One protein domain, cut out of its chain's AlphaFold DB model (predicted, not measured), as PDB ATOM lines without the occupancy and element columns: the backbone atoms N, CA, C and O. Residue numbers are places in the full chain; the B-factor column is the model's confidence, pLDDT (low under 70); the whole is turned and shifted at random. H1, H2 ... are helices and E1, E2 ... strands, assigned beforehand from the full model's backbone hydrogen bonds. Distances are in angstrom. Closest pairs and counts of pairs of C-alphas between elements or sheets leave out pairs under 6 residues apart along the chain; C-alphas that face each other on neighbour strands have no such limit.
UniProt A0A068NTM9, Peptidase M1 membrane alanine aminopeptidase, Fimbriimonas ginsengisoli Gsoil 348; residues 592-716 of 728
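What this domain is: This is residues 592 to 716 of the 728 residues of the protein "Peptidase M1 membrane alanine aminopeptidase" of Fimbriimonas ginsengisoli Gsoil 348 (UniProt A0A068NTM9). A twisted wall of six strands has a small three-stranded sheet, E3 to E5, and the helix H2 over one face, the two sheets forming a sandwich that is only partly face to face. Short H1 lies over the opposite face, where parts of two long unnamed stretches, around residues 611 to 615 and 692 to 698, also run. The printed part has 125 residues, with 53 in named elements, under half, in the order H1 E1 E2 H2 E3 E4 E5 E6 E7 E8 E9; the class is mixed, helices and strands. The large sheet is mixed, in the order E1, E2, E7, E6, E8, E9, and the small one is antiparallel. The whole is compact and rounded, with a radius of gyration of the C-alphas of 12.9 A and spans of 31 by 29 by 26 A.

Where its parts are: H1, residues 592 to 595, begins at C-alpha 592 (-35.823, 0.351, -14.221). E1 is residues 600 to 602 and E2 residues 630 to 632. H2, residues 641 to 647, is 9.7 A long. E3, residues 651 to 653, E4, residues 656 to 659, and E5, residues 662 to 665, follow. E6, residues 669 to 676, measures 23.4 A from C-alpha 669 (-46.904, -8.684, -2.689); E7, residues 682 to 688, measures 20.5 A. E8, residues 701 to 705, is 13.8 A long, and E9, residues 710 to 714, ends at C-alpha 714 (-43.950, -8.999, -19.419).

How they stand to each other: In the large sheet, twisted with C-alphas up to 4.1 A off its best plane, E6 and E7 form a hairpin, antiparallel at 166 degrees, with N 673 and O 685 3.0 A apart. E2 is parallel to E7 at 23 degrees, N 631 to O 684 being 2.8 A, and to edge strand E1 at 7 degrees, N 601 to O 630 being 2.8 A. E8 is antiparallel to E6, N 672 to O 702 being 3.0 A, and forms a hairpin with edge strand E9, N 703 to O 712 being 2.8 A. H2 runs across the strands at a height over the sheet of 8.8 A; its closest C-alpha pair with E6 is Leu 644 and Val 675, 6.5 A. H1 is on the opposite face. E3, E4 and E5 make a meander, each strand the antiparallel neighbour of the one before, with N 653 to O 656 2.9 A and N 657 to O 664 3.0 A. This sheet and the large one make a sandwich, two sheets face to face, 9.5 A centre to centre where they face, their strands at 47 degrees. In H2 every O i to N i+4 pair is within hydrogen-bond range; H1 is too short for one, and its 1 O i to N i+3 pair is out of range.

The domain as a whole: The C-alphas farthest apart, of Glu 620 and Gly 661, are 35.1 A apart. The printed part has no cut. The links E1 to E2, 27 residues, and E7 to E8, 12 residues, are long. Mean pLDDT of the printed part is 92.4, and no printed residue is under 70.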
ATOM      1  N   THR A 592     -36.958  -0.311 -14.884       85.44
ATOM      2  CA  THR A 592     -35.823   0.351 -14.221       85.44
ATOM      3  C   THR A 592     -35.531   1.760 -14.738       85.44
ATOM      4  O   THR A 592     -35.141   2.612 -13.946       85.44
ATOM      5  N   ARG A 593     -35.771   2.041 -16.030       83.31
ATOM      6  CA  ARG A 593     -35.578   3.381 -16.617       83.31
ATOM      7  C   ARG A 593     -36.568   4.415 -16.081       83.31
ATOM      8  O   ARG A 593     -36.232   5.588 -16.053       83.31
ATOM      9  N   PHE A 594     -37.758   3.981 -15.670       83.06
ATOM     10  CA  PHE A 594     -38.839   4.861 -15.224       83.06
ATOM     11  C   PHE A 594     -39.038   4.857 -13.704       83.06
ATOM     12  O   PHE A 594     -39.653   5.772 -13.165       83.06
ATOM     13  N   LEU A 595     -38.531   3.841 -12.998       78.81
ATOM     14  CA  LEU A 595     -38.693   3.724 -11.546       78.81
ATOM     15  C   LEU A 595     -37.851   4.741 -10.765       78.81
ATOM     16  O   LEU A 595     -38.281   5.209  -9.715       78.81
ATOM     17  N   TYR A 596     -36.665   5.106 -11.253       78.81
ATOM     18  CA  TYR A 596     -35.738   5.965 -10.514       78.81
ATOM     19  C   TYR A 596     -35.654   7.362 -11.130       78.81
ATOM     20  O   TYR A 596     -35.571   7.520 -12.343       78.81
ATOM     21  N   GLY A 597     -35.680   8.400 -10.288       80.38
ATOM     22  CA  GLY A 597     -35.520   9.796 -10.716       80.38
ATOM     23  C   GLY A 597     -36.770  10.472 -11.299       80.38
ATOM     24  O   GLY A 597     -36.797  11.698 -11.394       80.38
ATOM     25  N   HIS A 598     -37.833   9.724 -11.605       89.38
ATOM     26  CA  HIS A 598     -39.099  10.271 -12.100       89.38
ATOM     27  C   HIS A 598     -39.997  10.823 -10.977       89.38
ATOM     28  O   HIS A 598     -39.995  10.279  -9.868       89.38
ATOM     29  N   PRO A 599     -40.771  11.899 -11.228       93.31
ATOM     30  CA  PRO A 599     -41.713  12.420 -10.247       93.31
ATOM     31  C   PRO A 599     -42.782  11.375  -9.925       93.31
ATOM     32  O   PRO A 599     -43.266  10.681 -10.820       93.31
ATOM     33  N   TYR A 600     -43.163  11.275  -8.653       95.12
ATOM     34  CA  TYR A 600     -44.105  10.251  -8.211       95.12
ATOM     35  C   TYR A 600     -45.231  10.810  -7.351       95.12
ATOM     36  O   TYR A 600     -45.011  11.678  -6.511       95.12
ATOM     37  N   TYR A 601     -46.429  10.272  -7.530       95.88
ATOM     38  CA  TYR A 601     -47.564  10.446  -6.635       95.88
ATOM     39  C   TYR A 601     -47.750   9.169  -5.810       95.88
ATOM     40  O   TYR A 601     -47.755   8.069  -6.360       95.88
ATOM     41  N   LEU A 602     -47.904   9.322  -4.496       95.06
ATOM     42  CA  LEU A 602     -48.155   8.232  -3.553       95.06
ATOM     43  C   LEU A 602     -49.474   8.497  -2.837       95.06
ATOM     44  O   LEU A 602     -49.608   9.544  -2.197       95.06
ATOM     45  N   ASP A 603     -50.395   7.540  -2.928       93.44
ATOM     46  CA  ASP A 603     -51.667   7.546  -2.213       93.44
ATOM     47  C   ASP A 603     -51.441   7.767  -0.703       93.44
ATOM     48  O   ASP A 603     -50.817   6.929  -0.041       93.44
ATOM     49  N   PRO A 604     -51.936   8.880  -0.127       90.88
ATOM     50  CA  PRO A 604     -51.745   9.183   1.286       90.88
ATOM     51  C   PRO A 604     -52.455   8.199   2.227       90.88
ATOM     52  O   PRO A 604     -52.081   8.142   3.398       90.88
ATOM     53  N   ALA A 605     -53.433   7.418   1.753       88.81
ATOM     54  CA  ALA A 605     -54.072   6.376   2.558       88.81
ATOM     55  C   ALA A 605     -53.174   5.143   2.768       88.81
ATOM     56  O   ALA A 605     -53.367   4.403   3.732       88.81
ATOM     57  N   HIS A 606     -52.159   4.948   1.918       86.00
ATOM     58  CA  HIS A 606     -51.231   3.818   1.995       86.00
ATOM     59  C   HIS A 606     -49.765   4.282   1.911       86.00
ATOM     60  O   HIS A 606     -49.053   3.936   0.960       86.00
ATOM     61  N   PRO A 607     -49.274   5.036   2.914       86.19
ATOM     62  CA  PRO A 607     -47.957   5.679   2.870       86.19
ATOM     63  C   PRO A 607     -46.773   4.696   2.835       86.19
ATOM     64  O   PRO A 607     -45.670   5.094   2.471       86.19
ATOM     65  N   ASP A 608     -47.001   3.425   3.172       85.38
ATOM     66  CA  ASP A 608     -45.986   2.364   3.174       85.38
ATOM     67  C   ASP A 608     -45.890   1.591   1.844       85.38
ATOM     68  O   ASP A 608     -45.096   0.651   1.719       85.38
ATOM     69  N   THR A 609     -46.731   1.912   0.859       84.56
ATOM     70  CA  THR A 609     -46.752   1.214  -0.436       84.56
ATOM     71  C   THR A 609     -45.412   1.413  -1.134       84.56
ATOM     72  O   THR A 609     -44.996   2.545  -1.376       84.56
ATOM     73  N   LEU A 610     -44.724   0.309  -1.438       84.00
ATOM     74  CA  LEU A 610     -43.381   0.314  -2.032       84.00
ATOM     75  C   LEU A 610     -42.359   1.184  -1.268       84.00
ATOM     76  O   LEU A 610     -41.506   1.815  -1.887       84.00
ATOM     77  N   ALA A 611     -42.400   1.197   0.072       80.44
ATOM     78  CA  ALA A 611     -41.548   2.066   0.905       80.44
ATOM     79  C   ALA A 611     -40.023   1.884   0.706       80.44
ATOM     80  O   ALA A 611     -39.238   2.745   1.100       80.44
ATOM     81  N   TRP A 612     -39.592   0.771   0.103       79.75
ATOM     82  CA  TRP A 612     -38.195   0.514  -0.265       79.75
ATOM     83  C   TRP A 612     -37.710   1.397  -1.428       79.75
ATOM     84  O   TRP A 612     -36.506   1.619  -1.579       79.75
ATOM     85  N   ALA A 613     -38.624   1.866  -2.278       79.75
ATOM     86  CA  ALA A 613     -38.289   2.489  -3.546       79.75
ATOM     87  C   ALA A 613     -37.894   3.957  -3.369       79.75
ATOM     88  O   ALA A 613     -38.584   4.758  -2.738       79.75
ATOM     89  N   ARG A 614     -36.769   4.328  -3.984       75.69
ATOM     90  CA  ARG A 614     -36.286   5.710  -4.046       75.69
ATOM     91  C   ARG A 614     -36.662   6.325  -5.391       75.69
ATOM     92  O   ARG A 614     -35.859   6.347  -6.320       75.69
ATOM     93  N   PHE A 615     -37.899   6.793  -5.492       81.75
ATOM     94  CA  PHE A 615     -38.390   7.530  -6.658       81.75
ATOM     95  C   PHE A 615     -37.760   8.933  -6.753       81.75
ATOM     96  O   PHE A 615     -36.960   9.335  -5.907       81.75
ATOM     97  N   GLY A 616     -38.116   9.691  -7.793       86.81
ATOM     98  CA  GLY A 616     -37.744  11.099  -7.920       86.81
ATOM     99  C   GLY A 616     -38.533  12.009  -6.974       86.81
ATOM    100  O   GLY A 616     -38.809  11.681  -5.822       86.81
ATOM    101  N   LYS A 617     -38.902  13.203  -7.440       91.62
ATOM    102  CA  LYS A 617     -39.608  14.186  -6.604       91.62
ATOM    103  C   LYS A 617     -41.033  13.717  -6.270       91.62
ATOM    104  O   LYS A 617     -41.825  13.479  -7.180       91.62
ATOM    105  N   LYS A 618     -41.388  13.672  -4.978       93.88
ATOM    106  CA  LYS A 618     -42.774  13.435  -4.540       93.88
ATOM    107  C   LYS A 618     -43.677  14.584  -4.991       93.88
ATOM    108  O   LYS A 618     -43.349  15.754  -4.786       93.88
ATOM    109  N   LEU A 619     -44.812  14.243  -5.583       94.56
ATOM    110  CA  LEU A 619     -45.875  15.155  -5.974       94.56
ATOM    111  C   LEU A 619     -46.892  15.269  -4.836       94.56
ATOM    112  O   LEU A 619     -47.305  14.266  -4.257       94.56
ATOM    113  N   GLU A 620     -47.308  16.495  -4.524       93.25
ATOM    114  CA  GLU A 620     -48.305  16.764  -3.475       93.25
ATOM    115  C   GLU A 620     -49.725  16.361  -3.896       93.25
ATOM    116  O   GLU A 620     -50.564  16.046  -3.056       93.25
ATOM    117  N   LYS A 621     -49.984  16.345  -5.205       94.75
ATOM    118  CA  LYS A 621     -51.245  15.922  -5.816       94.75
ATOM    119  C   LYS A 621     -50.978  15.137  -7.095       94.75
ATOM    120  O   LYS A 621     -49.921  15.299  -7.709       94.75
ATOM    121  N   LEU A 622     -51.944  14.319  -7.499       94.75
ATOM    122  CA  LEU A 622     -51.909  13.638  -8.789       94.75
ATOM    123  C   LEU A 622     -51.900  14.696  -9.915       94.75
ATOM    124  O   LEU A 622     -52.704  15.631  -9.852       94.75
ATOM    125  N   PRO A 623     -50.983  14.614 -10.896       92.75
ATOM    126  CA  PRO A 623     -50.938  15.566 -12.000       92.75
ATOM    127  C   PRO A 623     -52.048  15.284 -13.023       92.75
ATOM    128  O   PRO A 623     -52.462  14.140 -13.188       92.75
ATOM    129  N   ASP A 624     -52.494  16.318 -13.742       91.56
ATOM    130  CA  ASP A 624     -53.481  16.160 -14.822       91.56
ATOM    131  C   ASP A 624     -52.873  15.431 -16.038       91.56
ATOM    132  O   ASP A 624     -53.528  14.608 -16.673       91.56
ATOM    133  N   ASP A 625     -51.593  15.700 -16.340       93.56
ATOM    134  CA  ASP A 625     -50.791  14.926 -17.293       93.56
ATOM    135  C   ASP A 625     -49.972  13.871 -16.540       93.56
ATOM    136  O   ASP A 625     -49.032  14.189 -15.809       93.56
ATOM    137  N   LEU A 626     -50.323  12.602 -16.738       94.88
ATOM    138  CA  LEU A 626     -49.656  11.462 -16.103       94.88
ATOM    139  C   LEU A 626     -48.335  11.082 -16.788       94.88
ATOM    140  O   LEU A 626     -47.624  10.195 -16.314       94.88
ATOM    141  N   SER A 627     -48.000  11.725 -17.905       93.44
ATOM    142  CA  SER A 627     -46.821  11.391 -18.698       93.44
ATOM    143  C   SER A 627     -45.529  11.545 -17.897       93.44
ATOM    144  O   SER A 627     -45.206  12.615 -17.389       93.44
ATOM    145  N   GLY A 628     -44.752  10.468 -17.826       90.69
ATOM    146  CA  GLY A 628     -43.484  10.400 -17.106       90.69
ATOM    147  C   GLY A 628     -43.621  10.360 -15.582       90.69
ATOM    148  O   GLY A 628     -42.590  10.415 -14.910       90.69
ATOM    149  N   ALA A 629     -44.844  10.273 -15.048       94.06
ATOM    150  CA  ALA A 629     -45.105  10.154 -13.618       94.06
ATOM    151  C   ALA A 629     -45.174   8.686 -13.168       94.06
ATOM    152  O   ALA A 629     -45.618   7.806 -13.911       94.06
ATOM    153  N   VAL A 630     -44.777   8.446 -11.919       95.75
ATOM    154  CA  VAL A 630     -44.999   7.181 -11.206       95.75
ATOM    155  C   VAL A 630     -46.194   7.350 -10.268       95.75
ATOM    156  O   VAL A 630     -46.229   8.284  -9.473       95.75
ATOM    157  N   ILE A 631     -47.186   6.471 -10.348       96.19
ATOM    158  CA  ILE A 631     -48.441   6.562  -9.594       96.19
ATOM    159  C   ILE A 631     -48.553   5.330  -8.704       96.19
ATOM    160  O   ILE A 631     -48.595   4.205  -9.199       96.19
ATOM    161  N   ILE A 632     -48.589   5.541  -7.393       95.38
ATOM    162  CA  ILE A 632     -48.557   4.469  -6.399       95.38
ATOM    163  C   ILE A 632     -49.837   4.516  -5.575       95.38
ATOM    164  O   ILE A 632     -50.127   5.539  -4.954       95.38
ATOM    165  N   GLY A 633     -50.589   3.420  -5.557       93.69
ATOM    166  CA  GLY A 633     -51.864   3.340  -4.846       93.69
ATOM    167  C   GLY A 633     -52.733   2.181  -5.323       93.69
ATOM    168  O   GLY A 633     -52.237   1.208  -5.891       93.69
ATOM    169  N   THR A 634     -54.041   2.295  -5.101       92.44
ATOM    170  CA  THR A 634     -55.050   1.339  -5.575       92.44
ATOM    171  C   THR A 634     -56.155   2.064  -6.349       92.44
ATOM    172  O   THR A 634     -56.387   3.250  -6.105       92.44
ATOM    173  N   PRO A 635     -56.875   1.382  -7.262       94.38
ATOM    174  CA  PRO A 635     -58.028   1.963  -7.955       94.38
ATOM    175  C   PRO A 635     -59.128   2.493  -7.023       94.38
ATOM    176  O   PRO A 635     -59.813   3.443  -7.393       94.38
ATOM    177  N   ASP A 636     -59.266   1.920  -5.823       91.62
ATOM    178  CA  ASP A 636     -60.273   2.328  -4.835       91.62
ATOM    179  C   ASP A 636     -60.002   3.735  -4.276       91.62
ATOM    180  O   ASP A 636     -60.933   4.512  -4.067       91.62
ATOM    181  N   ASN A 637     -58.727   4.093  -4.091       91.00
ATOM    182  CA  ASN A 637     -58.320   5.390  -3.535       91.00
ATOM    183  C   ASN A 637     -57.857   6.391  -4.597       91.00
ATOM    184  O   ASN A 637     -57.951   7.604  -4.404       91.00
ATOM    185  N   VAL A 638     -57.358   5.891  -5.728       94.50
ATOM    186  CA  VAL A 638     -56.875   6.686  -6.858       94.50
ATOM    187  C   VAL A 638     -57.641   6.240  -8.110       94.50
ATOM    188  O   VAL A 638     -57.123   5.440  -8.890       94.50
ATOM    189  N   PRO A 639     -58.865   6.757  -8.358       94.56
ATOM    190  CA  PRO A 639     -59.733   6.276  -9.441       94.56
ATOM    191  C   PRO A 639     -59.096   6.313 -10.837       94.56
ATOM    192  O   PRO A 639     -59.395   5.475 -11.686       94.56
ATOM    193  N   ALA A 640     -58.160   7.241 -11.072       93.69
ATOM    194  CA  ALA A 640     -57.384   7.323 -12.310       93.69
ATOM    195  C   ALA A 640     -56.545   6.058 -12.596       93.69
ATOM    196  O   ALA A 640     -56.203   5.802 -13.748       93.69
ATOM    197  N   MET A 641     -56.233   5.244 -11.579       95.62
ATOM    198  CA  MET A 641     -55.505   3.984 -11.745       95.62
ATOM    199  C   MET A 641     -56.364   2.859 -12.326       95.62
ATOM    200  O   MET A 641     -55.789   1.925 -12.874       95.62
ATOM    201  N   ALA A 642     -57.700   2.918 -12.255       96.31
ATOM    202  CA  ALA A 642     -58.567   1.862 -12.789       96.31
ATOM    203  C   ALA A 642     -58.339   1.595 -14.297       96.31
ATOM    204  O   ALA A 642     -58.001   0.459 -14.646       96.31
ATOM    205  N   PRO A 643     -58.427   2.600 -15.198       96.19
ATOM    206  CA  PRO A 643     -58.136   2.388 -16.617       96.19
ATOM    207  C   PRO A 643     -56.665   2.029 -16.884       96.19
ATOM    208  O   PRO A 643     -56.385   1.282 -17.816       96.19
ATOM    209  N   LEU A 644     -55.722   2.496 -16.054       97.44
ATOM    210  CA  LEU A 644     -54.298   2.155 -16.188       97.44
ATOM    211  C   LEU A 644     -54.018   0.693 -15.812       97.44
ATOM    212  O   LEU A 644     -53.267   0.011 -16.504       97.44
ATOM    213  N   CYS A 645     -54.649   0.193 -14.747       97.50
ATOM    214  CA  CYS A 645     -54.586  -1.213 -14.352       97.50
ATOM    215  C   CYS A 645     -55.175  -2.099 -15.449       97.50
ATOM    216  O   CYS A 645     -54.549  -3.082 -15.835       97.50
ATOM    217  N   GLN A 646     -56.326  -1.716 -16.012       96.31
ATOM    218  CA  GLN A 646     -56.928  -2.439 -17.132       96.31
ATOM    219  C   GLN A 646     -56.006  -2.459 -18.361       96.31
ATOM    220  O   GLN A 646     -55.825  -3.517 -18.961       96.31
ATOM    221  N   ALA A 647     -55.379  -1.328 -18.704       95.88
ATOM    222  CA  ALA A 647     -54.415  -1.239 -19.803       95.88
ATOM    223  C   ALA A 647     -53.159  -2.101 -19.564       95.88
ATOM    224  O   ALA A 647     -52.631  -2.688 -20.504       95.88
ATOM    225  N   ALA A 648     -52.719  -2.243 -18.310       95.88
ATOM    226  CA  ALA A 648     -51.654  -3.168 -17.916       95.88
ATOM    227  C   ALA A 648     -52.095  -4.650 -17.896       95.88
ATOM    228  O   ALA A 648     -51.276  -5.540 -17.667       95.88
ATOM    229  N   GLY A 649     -53.383  -4.942 -18.109       96.75
ATOM    230  CA  GLY A 649     -53.950  -6.288 -18.003       96.75
ATOM    231  C   GLY A 649     -54.168  -6.764 -16.561       96.75
ATOM    232  O   GLY A 649     -54.350  -7.962 -16.332       96.75
ATOM    233  N   PHE A 650     -54.135  -5.857 -15.584       97.69
ATOM    234  CA  PHE A 650     -54.416  -6.148 -14.182       97.69
ATOM    235  C   PHE A 650     -55.918  -6.150 -13.910       97.69
ATOM    236  O   PHE A 650     -56.643  -5.232 -14.286       97.69
ATOM    237  N   THR A 651     -56.373  -7.165 -13.178       97.25
ATOM    238  CA  THR A 651     -57.698  -7.176 -12.546       97.25
ATOM    239  C   THR A 651     -57.512  -6.987 -11.048       97.25
ATOM    240  O   THR A 651     -56.923  -7.853 -10.401       97.25
ATOM    241  N   VAL A 652     -57.981  -5.862 -10.504       96.25
ATOM    242  CA  VAL A 652     -57.853  -5.524  -9.077       96.25
ATOM    243  C   VAL A 652     -59.224  -5.605  -8.411       96.25
ATOM    244  O   VAL A 652     -60.185  -5.026  -8.915       96.25
ATOM    245  N   ALA A 653     -59.315  -6.336  -7.302       94.00
ATOM    246  CA  ALA A 653     -60.528  -6.493  -6.504       94.00
ATOM    247  C   ALA A 653     -60.170  -6.487  -5.009       94.00
ATOM    248  O   ALA A 653     -59.719  -7.502  -4.466       94.00
ATOM    249  N   GLY A 654     -60.355  -5.336  -4.354       90.38
ATOM    250  CA  GLY A 654     -59.846  -5.093  -3.003       90.38
ATOM    251  C   GLY A 654     -58.327  -5.290  -2.950       90.38
ATOM    252  O   GLY A 654     -57.602  -4.800  -3.813       90.38
ATOM    253  N   ASP A 655     -57.855  -6.084  -1.990       93.44
ATOM    254  CA  ASP A 655     -56.427  -6.395  -1.821       93.44
ATOM    255  C   ASP A 655     -55.883  -7.422  -2.832       93.44
ATOM    256  O   ASP A 655     -54.701  -7.754  -2.788       93.44
ATOM    257  N   ASN A 656     -56.704  -7.951  -3.744       96.94
ATOM    258  CA  ASN A 656     -56.259  -8.953  -4.712       96.94
ATOM    259  C   ASN A 656     -55.977  -8.329  -6.080       96.94
ATOM    260  O   ASN A 656     -56.843  -7.670  -6.658       96.94
ATOM    261  N   LEU A 657     -54.808  -8.629  -6.648       97.88
ATOM    262  CA  LEU A 657     -54.467  -8.319  -8.039       97.88
ATOM    263  C   LEU A 657     -54.242  -9.612  -8.816       97.88
ATOM    264  O   LEU A 657     -53.463 -10.461  -8.393       97.88
ATOM    265  N   THR A 658     -54.891  -9.749  -9.973       97.94
ATOM    266  CA  THR A 658     -54.706 -10.879 -10.891       97.94
ATOM    267  C   THR A 658     -54.095 -10.431 -12.212       97.94
ATOM    268  O   THR A 658     -54.575  -9.480 -12.831       97.94
ATOM    269  N   TYR A 659     -53.068 -11.151 -12.668       98.06
ATOM    270  CA  TYR A 659     -52.428 -10.962 -13.970       98.06
ATOM    271  C   TYR A 659     -52.028 -12.308 -14.578       98.06
ATOM    272  O   TYR A 659     -51.411 -13.145 -13.915       98.06
ATOM    273  N   LYS A 660     -52.409 -12.533 -15.843       95.56
ATOM    274  CA  LYS A 660     -52.177 -13.783 -16.595       95.56
ATOM    275  C   LYS A 660     -52.525 -15.070 -15.806       95.56
ATOM    276  O   LYS A 660     -51.865 -16.095 -15.962       95.56
ATOM    277  N   GLY A 661     -53.547 -15.028 -14.947       95.06
ATOM    278  CA  GLY A 661     -53.985 -16.167 -14.126       95.06
ATOM    279  C   GLY A 661     -53.249 -16.347 -12.790       95.06
ATOM    280  O   GLY A 661     -53.524 -17.307 -12.079       95.06
ATOM    281  N   THR A 662     -52.336 -15.444 -12.424       96.88
ATOM    282  CA  THR A 662     -51.701 -15.413 -11.099       96.88
ATOM    283  C   THR A 662     -52.340 -14.319 -10.257       96.88
ATOM    284  O   THR A 662     -52.349 -13.165 -10.681       96.88
ATOM    285  N   THR A 663     -52.845 -14.674  -9.076       97.62
ATOM    286  CA  THR A 663     -53.420 -13.735  -8.105       97.62
ATOM    287  C   THR A 663     -52.458 -13.525  -6.942       97.62
ATOM    288  O   THR A 663     -51.933 -14.494  -6.396       97.62
ATOM    289  N   ILE A 664     -52.234 -12.266  -6.570       97.62
ATOM    290  CA  ILE A 664     -51.406 -11.861  -5.433       97.62
ATOM    291  C   ILE A 664     -52.219 -11.045  -4.427       97.62
ATOM    292  O   ILE A 664     -53.143 -10.328  -4.812       97.62
ATOM    293  N   ASP A 665     -51.832 -11.135  -3.156       96.75
ATOM    294  CA  ASP A 665     -52.342 -10.308  -2.059       96.75
ATOM    295  C   ASP A 665     -51.447  -9.074  -1.896       96.75
ATOM    296  O   ASP A 665     -50.295  -9.184  -1.470       96.75
ATOM    297  N   LEU A 666     -51.973  -7.895  -2.224       95.38
ATOM    298  CA  LEU A 666     -51.256  -6.617  -2.234       95.38
ATOM    299  C   LEU A 666     -50.737  -6.183  -0.853       95.38
ATOM    300  O   LEU A 666     -49.921  -5.264  -0.769       95.38
ATOM    301  N   ARG A 667     -51.141  -6.842   0.239       92.94
ATOM    302  CA  ARG A 667     -50.593  -6.588   1.584       92.94
ATOM    303  C   ARG A 667     -49.207  -7.208   1.781       92.94
ATOM    304  O   ARG A 667     -48.463  -6.774   2.665       92.94
ATOM    305  N   HIS A 668     -48.868  -8.211   0.971       93.44
ATOM    306  CA  HIS A 668     -47.643  -9.014   1.072       93.44
ATOM    307  C   HIS A 668     -47.005  -9.303  -0.296       93.44
ATOM    308  O   HIS A 668     -46.207 -10.228  -0.435       93.44
ATOM    309  N   ALA A 669     -47.393  -8.569  -1.328       95.62
ATOM    310  CA  ALA A 669     -46.904  -8.684  -2.689       95.62
ATOM    311  C   ALA A 669     -47.192  -7.371  -3.423       95.62
ATOM    312  O   ALA A 669     -47.901  -6.497  -2.914       95.62
ATOM    313  N   GLY A 670     -46.667  -7.225  -4.633       96.25
ATOM    314  CA  GLY A 670     -46.927  -6.031  -5.421       96.25
ATOM    315  C   GLY A 670     -46.810  -6.236  -6.917       96.25
ATOM    316  O   GLY A 670     -46.466  -7.311  -7.415       96.25
ATOM    317  N   ALA A 671     -47.122  -5.163  -7.632       97.31
ATOM    318  CA  ALA A 671     -47.002  -5.094  -9.075       97.31
ATOM    319  C   ALA A 671     -46.446  -3.736  -9.509       97.31
ATOM    320  O   ALA A 671     -46.718  -2.708  -8.886       97.31
ATOM    321  N   LEU A 672     -45.676  -3.748 -10.595       96.94
ATOM    322  CA  LEU A 672     -45.159  -2.560 -11.272       96.94
ATOM    323  C   LEU A 672     -45.408  -2.709 -12.771       96.94
ATOM    324  O   LEU A 672     -45.156  -3.780 -13.319       96.94
ATOM    325  N   ALA A 673     -45.872  -1.654 -13.439       96.88
ATOM    326  CA  ALA A 673     -46.106  -1.675 -14.884       96.88
ATOM    327  C   ALA A 673     -45.831  -0.318 -15.534       96.88
ATOM    328  O   ALA A 673     -46.284   0.708 -15.026       96.88
ATOM    329  N   VAL A 674     -45.150  -0.326 -16.683       95.88
ATOM    330  CA  VAL A 674     -45.137   0.815 -17.609       95.88
ATOM    331  C   VAL A 674     -46.385   0.758 -18.490       95.88
ATOM    332  O   VAL A 674     -46.594  -0.219 -19.216       95.88
ATOM    333  N   VAL A 675     -47.201   1.811 -18.454       95.94
ATOM    334  CA  VAL A 675     -48.488   1.897 -19.159       95.94
ATOM    335  C   VAL A 675     -48.406   2.936 -20.272       95.94
ATOM    336  O   VAL A 675     -47.932   4.051 -20.049       95.94
ATOM    337  N   ASP A 676     -48.865   2.566 -21.468       93.81
ATOM    338  CA  ASP A 676     -48.962   3.475 -22.612       93.81
ATOM    339  C   ASP A 676     -50.166   4.405 -22.463       93.81
ATOM    340  O   ASP A 676     -51.281   3.972 -22.163       93.81
ATOM    341  N   LEU A 677     -49.937   5.695 -22.685       93.62
ATOM    342  CA  LEU A 677     -50.966   6.725 -22.660       93.62
ATOM    343  C   LEU A 677     -51.440   7.040 -24.090       93.62
ATOM    344  O   LEU A 677     -50.655   6.935 -25.036       93.62
ATOM    345  N   PRO A 678     -52.687   7.520 -24.281       89.94
ATOM    346  CA  PRO A 678     -53.223   7.847 -25.610       89.94
ATOM    347  C   PRO A 678     -52.413   8.885 -26.402       89.94
ATOM    348  O   PRO A 678     -52.531   8.968 -27.620       89.94
ATOM    349  N   ASN A 679     -51.595   9.689 -25.721       87.44
ATOM    350  CA  ASN A 679     -50.723  10.699 -26.322       87.44
ATOM    351  C   ASN A 679     -49.367  10.135 -26.806       87.44
ATOM    352  O   ASN A 679     -48.496  10.918 -27.185       87.44
ATOM    353  N   GLY A 680     -49.166   8.813 -26.753       86.19
ATOM    354  CA  GLY A 680     -47.923   8.144 -27.147       86.19
ATOM    355  C   GLY A 680     -46.792   8.235 -26.117       86.19
ATOM    356  O   GLY A 680     -45.669   7.840 -26.418       86.19
ATOM    357  N   LYS A 681     -47.056   8.770 -24.918       91.44
ATOM    358  CA  LYS A 681     -46.115   8.776 -23.788       91.44
ATOM    359  C   LYS A 681     -46.429   7.630 -22.819       91.44
ATOM    360  O   LYS A 681     -47.384   6.883 -23.011       91.44
ATOM    361  N   HIS A 682     -45.643   7.514 -21.751       93.50
ATOM    362  CA  HIS A 682     -45.797   6.459 -20.748       93.50
ATOM    363  C   HIS A 682     -45.965   7.028 -19.343       93.50
ATOM    364  O   HIS A 682     -45.427   8.093 -19.043       93.50
ATOM    365  N   CYS A 683     -46.625   6.280 -18.466       95.31
ATOM    366  CA  CYS A 683     -46.524   6.435 -17.014       95.31
ATOM    367  C   CYS A 683     -46.141   5.094 -16.371       95.31
ATOM    368  O   CYS A 683     -46.107   4.059 -17.042       95.31
ATOM    369  N   VAL A 684     -45.847   5.103 -15.072       96.19
ATOM    370  CA  VAL A 684     -45.670   3.876 -14.285       96.19
ATOM    371  C   VAL A 684     -46.755   3.798 -13.230       96.19
ATOM    372  O   VAL A 684     -47.019   4.787 -12.551       96.19
ATOM    373  N   ILE A 685     -47.339   2.617 -13.051       96.69
ATOM    374  CA  ILE A 685     -48.201   2.318 -11.907       96.69
ATOM    375  C   ILE A 685     -47.523   1.316 -10.973       96.69
ATOM    376  O   ILE A 685     -46.878   0.370 -11.430       96.69
ATOM    377  N   GLY A 686     -47.670   1.537  -9.669       95.88
ATOM    378  CA  GLY A 686     -47.177   0.667  -8.608       95.88
ATOM    379  C   GLY A 686     -48.279   0.348  -7.604       95.88
ATOM    380  O   GLY A 686     -48.974   1.249  -7.139       95.88
ATOM    381  N   LEU A 687     -48.440  -0.930  -7.273       95.81
ATOM    382  CA  LEU A 687     -49.451  -1.405  -6.329       95.81
ATOM    383  C   LEU A 687     -48.821  -2.349  -5.304       95.81
ATOM    384  O   LEU A 687     -47.917  -3.120  -5.631       95.81
ATOM    385  N   GLY A 688     -49.365  -2.328  -4.089       94.75
ATOM    386  CA  GLY A 688     -49.052  -3.281  -3.029       94.75
ATOM    387  C   GLY A 688     -47.767  -3.016  -2.245       94.75
ATOM    388  O   GLY A 688     -47.051  -2.027  -2.429       94.75
ATOM    389  N   LYS A 689     -47.491  -3.917  -1.309       91.81
ATOM    390  CA  LYS A 689     -46.411  -3.808  -0.332       91.81
ATOM    391  C   LYS A 689     -45.523  -5.042  -0.400       91.81
ATOM    392  O   LYS A 689     -45.990  -6.172  -0.410       91.81
ATOM    393  N   THR A 690     -44.220  -4.805  -0.405       90.31
ATOM    394  CA  THR A 690     -43.190  -5.841  -0.321       90.31
ATOM    395  C   THR A 690     -42.183  -5.430   0.738       90.31
ATOM    396  O   THR A 690     -41.962  -4.233   0.964       90.31
ATOM    397  N   ARG A 691     -41.566  -6.415   1.386       87.06
ATOM    398  CA  ARG A 691     -40.470  -6.196   2.324       87.06
ATOM    399  C   ARG A 691     -39.214  -5.733   1.590       87.06
ATOM    400  O   ARG A 691     -38.509  -4.874   2.109       87.06
ATOM    401  N   LEU A 692     -38.951  -6.283   0.401       87.62
ATOM    402  CA  LEU A 692     -37.710  -6.073  -0.353       87.62
ATOM    403  C   LEU A 692     -37.959  -5.521  -1.753       87.62
ATOM    404  O   LEU A 692     -38.989  -5.799  -2.370       87.62
ATOM    405  N   SER A 693     -36.972  -4.780  -2.262       87.56
ATOM    406  CA  SER A 693     -36.959  -4.306  -3.646       87.56
ATOM    407  C   SER A 693     -37.002  -5.491  -4.616       87.56
ATOM    408  O   SER A 693     -36.169  -6.388  -4.490       87.56
ATOM    409  N   PRO A 694     -37.916  -5.505  -5.601       89.19
ATOM    410  CA  PRO A 694     -37.929  -6.521  -6.631       89.19
ATOM    411  C   PRO A 694     -36.791  -6.337  -7.630       89.19
ATOM    412  O   PRO A 694     -36.478  -5.214  -8.033       89.19
ATOM    413  N   ASP A 695     -36.222  -7.453  -8.089       86.56
ATOM    414  CA  ASP A 695     -35.393  -7.468  -9.293       86.56
ATOM    415  C   ASP A 695     -36.315  -7.510 -10.516       86.56
ATOM    416  O   ASP A 695     -36.936  -8.525 -10.833       86.56
ATOM    417  N   THR A 696     -36.436  -6.367 -11.189       90.38
ATOM    418  CA  THR A 696     -37.328  -6.221 -12.345       90.38
ATOM    419  C   THR A 696     -36.711  -6.743 -13.648       90.38
ATOM    420  O   THR A 696     -37.427  -6.899 -14.643       90.38
ATOM    421  N   GLY A 697     -35.401  -7.025 -13.663       88.94
ATOM    422  CA  GLY A 697     -34.660  -7.353 -14.877       88.94
ATOM    423  C   GLY A 697     -34.922  -6.343 -15.999       88.94
ATOM    424  O   GLY A 697     -34.905  -5.125 -15.808       88.94
ATOM    425  N   ASN A 698     -35.204  -6.854 -17.192       90.00
ATOM    426  CA  ASN A 698     -35.594  -6.074 -18.361       90.00
ATOM    427  C   ASN A 698     -37.116  -5.983 -18.555       90.00
ATOM    428  O   ASN A 698     -37.573  -5.597 -19.634       90.00
ATOM    429  N   SER A 699     -37.895  -6.351 -17.542       93.19
ATOM    430  CA  SER A 699     -39.348  -6.389 -17.644       93.19
ATOM    431  C   SER A 699     -39.929  -4.987 -17.808       93.19
ATOM    432  O   SER A 699     -39.459  -4.005 -17.225       93.19
ATOM    433  N   ARG A 700     -41.006  -4.904 -18.582       93.88
ATOM    434  CA  ARG A 700     -41.896  -3.745 -18.677       93.88
ATOM    435  C   ARG A 700     -42.976  -3.778 -17.590       93.88
ATOM    436  O   ARG A 700     -43.474  -2.734 -17.165       93.88
ATOM    437  N   LEU A 701     -43.330  -4.978 -17.146       95.81
ATOM    438  CA  LEU A 701     -44.336  -5.228 -16.126       95.81
ATOM    439  C   LEU A 701     -43.918  -6.431 -15.289       95.81
ATOM    440  O   LEU A 701     -43.439  -7.413 -15.852       95.81
ATOM    441  N   ILE A 702     -44.121  -6.366 -13.973       96.75
ATOM    442  CA  ILE A 702     -43.906  -7.495 -13.062       96.75
ATOM    443  C   ILE A 702     -44.992  -7.598 -11.988       96.75
ATOM    444  O   ILE A 702     -45.498  -6.587 -11.505       96.75
ATOM    445  N   LEU A 703     -45.278  -8.831 -11.575       97.75
ATOM    446  CA  LEU A 703     -45.824  -9.185 -10.264       97.75
ATOM    447  C   LEU A 703     -44.696  -9.803  -9.445       97.75
ATOM    448  O   LEU A 703     -43.950 -10.640  -9.961       97.75
ATOM    449  N   PHE A 704     -44.608  -9.443  -8.173       96.06
ATOM    450  CA  PHE A 704     -43.589  -9.942  -7.257       96.06
ATOM    451  C   PHE A 704     -44.168 -10.224  -5.879       96.06
ATOM    452  O   PHE A 704     -45.162  -9.624  -5.476       96.06
ATOM    453  N   ASP A 705     -43.540 -11.145  -5.157       94.38
ATOM    454  CA  ASP A 705     -43.937 -11.472  -3.790       94.38
ATOM    455  C   ASP A 705     -43.314 -10.541  -2.738       94.38
ATOM    456  O   ASP A 705     -42.649  -9.558  -3.063       94.38
ATOM    457  N   ASN A 706     -43.508 -10.871  -1.459       92.12
ATOM    458  CA  ASN A 706     -43.032 -10.072  -0.330       92.12
ATOM    459  C   ASN A 706     -41.505  -9.909  -0.259       92.12
ATOM    460  O   ASN A 706     -41.021  -9.070   0.494       92.12
ATOM    461  N   TYR A 707     -40.743 -10.730  -0.980       90.25
ATOM    462  CA  TYR A 707     -39.285 -10.652  -1.044       90.25
ATOM    463  C   TYR A 707     -38.811 -10.075  -2.383       90.25
ATOM    464  O   TYR A 707     -37.629 -10.157  -2.703       90.25
ATOM    465  N   GLY A 708     -39.723  -9.504  -3.177       90.75
ATOM    466  CA  GLY A 708     -39.403  -8.929  -4.477       90.75
ATOM    467  C   GLY A 708     -39.111  -9.972  -5.563       90.75
ATOM    468  O   GLY A 708     -38.578  -9.633  -6.620       90.75
ATOM    469  N   ARG A 709     -39.444 -11.250  -5.344       91.88
ATOM    470  CA  ARG A 709     -39.161 -12.316  -6.316       91.88
ATOM    471  C   ARG A 709     -40.173 -12.255  -7.450       91.88
ATOM    472  O   ARG A 709     -41.374 -12.204  -7.189       91.88
ATOM    473  N   LEU A 710     -39.699 -12.296  -8.695       95.00
ATOM    474  CA  LEU A 710     -40.550 -12.271  -9.884       95.00
ATOM    475  C   LEU A 710     -41.499 -13.476  -9.882       95.00
ATOM    476  O   LEU A 710     -41.063 -14.626  -9.911       95.00
ATOM    477  N   LEU A 711     -42.802 -13.203  -9.880       96.31
ATOM    478  CA  LEU A 711     -43.855 -14.208 -10.018       96.31
ATOM    479  C   LEU A 711     -44.324 -14.299 -11.463       96.31
ATOM    480  O   LEU A 711     -44.349 -15.391 -12.029       96.31
ATOM    481  N   ARG A 712     -44.665 -13.147 -12.049       97.00
ATOM    482  CA  ARG A 712     -45.061 -12.983 -13.451       97.00
ATOM    483  C   ARG A 712     -44.433 -11.737 -14.028       97.00
ATOM    484  O   ARG A 712     -44.236 -10.770 -13.299       97.00
ATOM    485  N   ALA A 713     -44.182 -11.738 -15.327       95.94
ATOM    486  CA  ALA A 713     -43.681 -10.564 -16.015       95.94
ATOM    487  C   ALA A 713     -44.176 -10.446 -17.455       95.94
ATOM    488  O   ALA A 713     -44.694 -11.386 -18.068       95.94
ATOM    489  N   ASP A 714     -43.984  -9.251 -17.992       94.69
ATOM    490  CA  ASP A 714     -43.950  -8.999 -19.419       94.69
ATOM    491  C   ASP A 714     -42.645  -8.298 -19.761       94.69
ATOM    492  O   ASP A 714     -42.299  -7.281 -19.154       94.69
ATOM    493  N   THR A 715     -41.907  -8.860 -20.709       92.19
ATOM    494  CA  THR A 715     -40.625  -8.323 -21.152       92.19
ATOM    495  C   THR A 715     -40.750  -7.922 -22.606       92.19
ATOM    496  O   THR A 715     -40.942  -8.763 -23.482       92.19
ATOM    497  N   GLU A 716     -40.621  -6.623 -22.862       88.69
ATOM    498  CA  GLU A 716     -40.724  -6.096 -24.214       88.69
ATOM    499  C   GLU A 716     -39.499  -6.510 -25.043       88.69
ATOM    500  O   GLU A 716     -38.346  -6.336 -24.614       88.69
TER     501      GLU A 716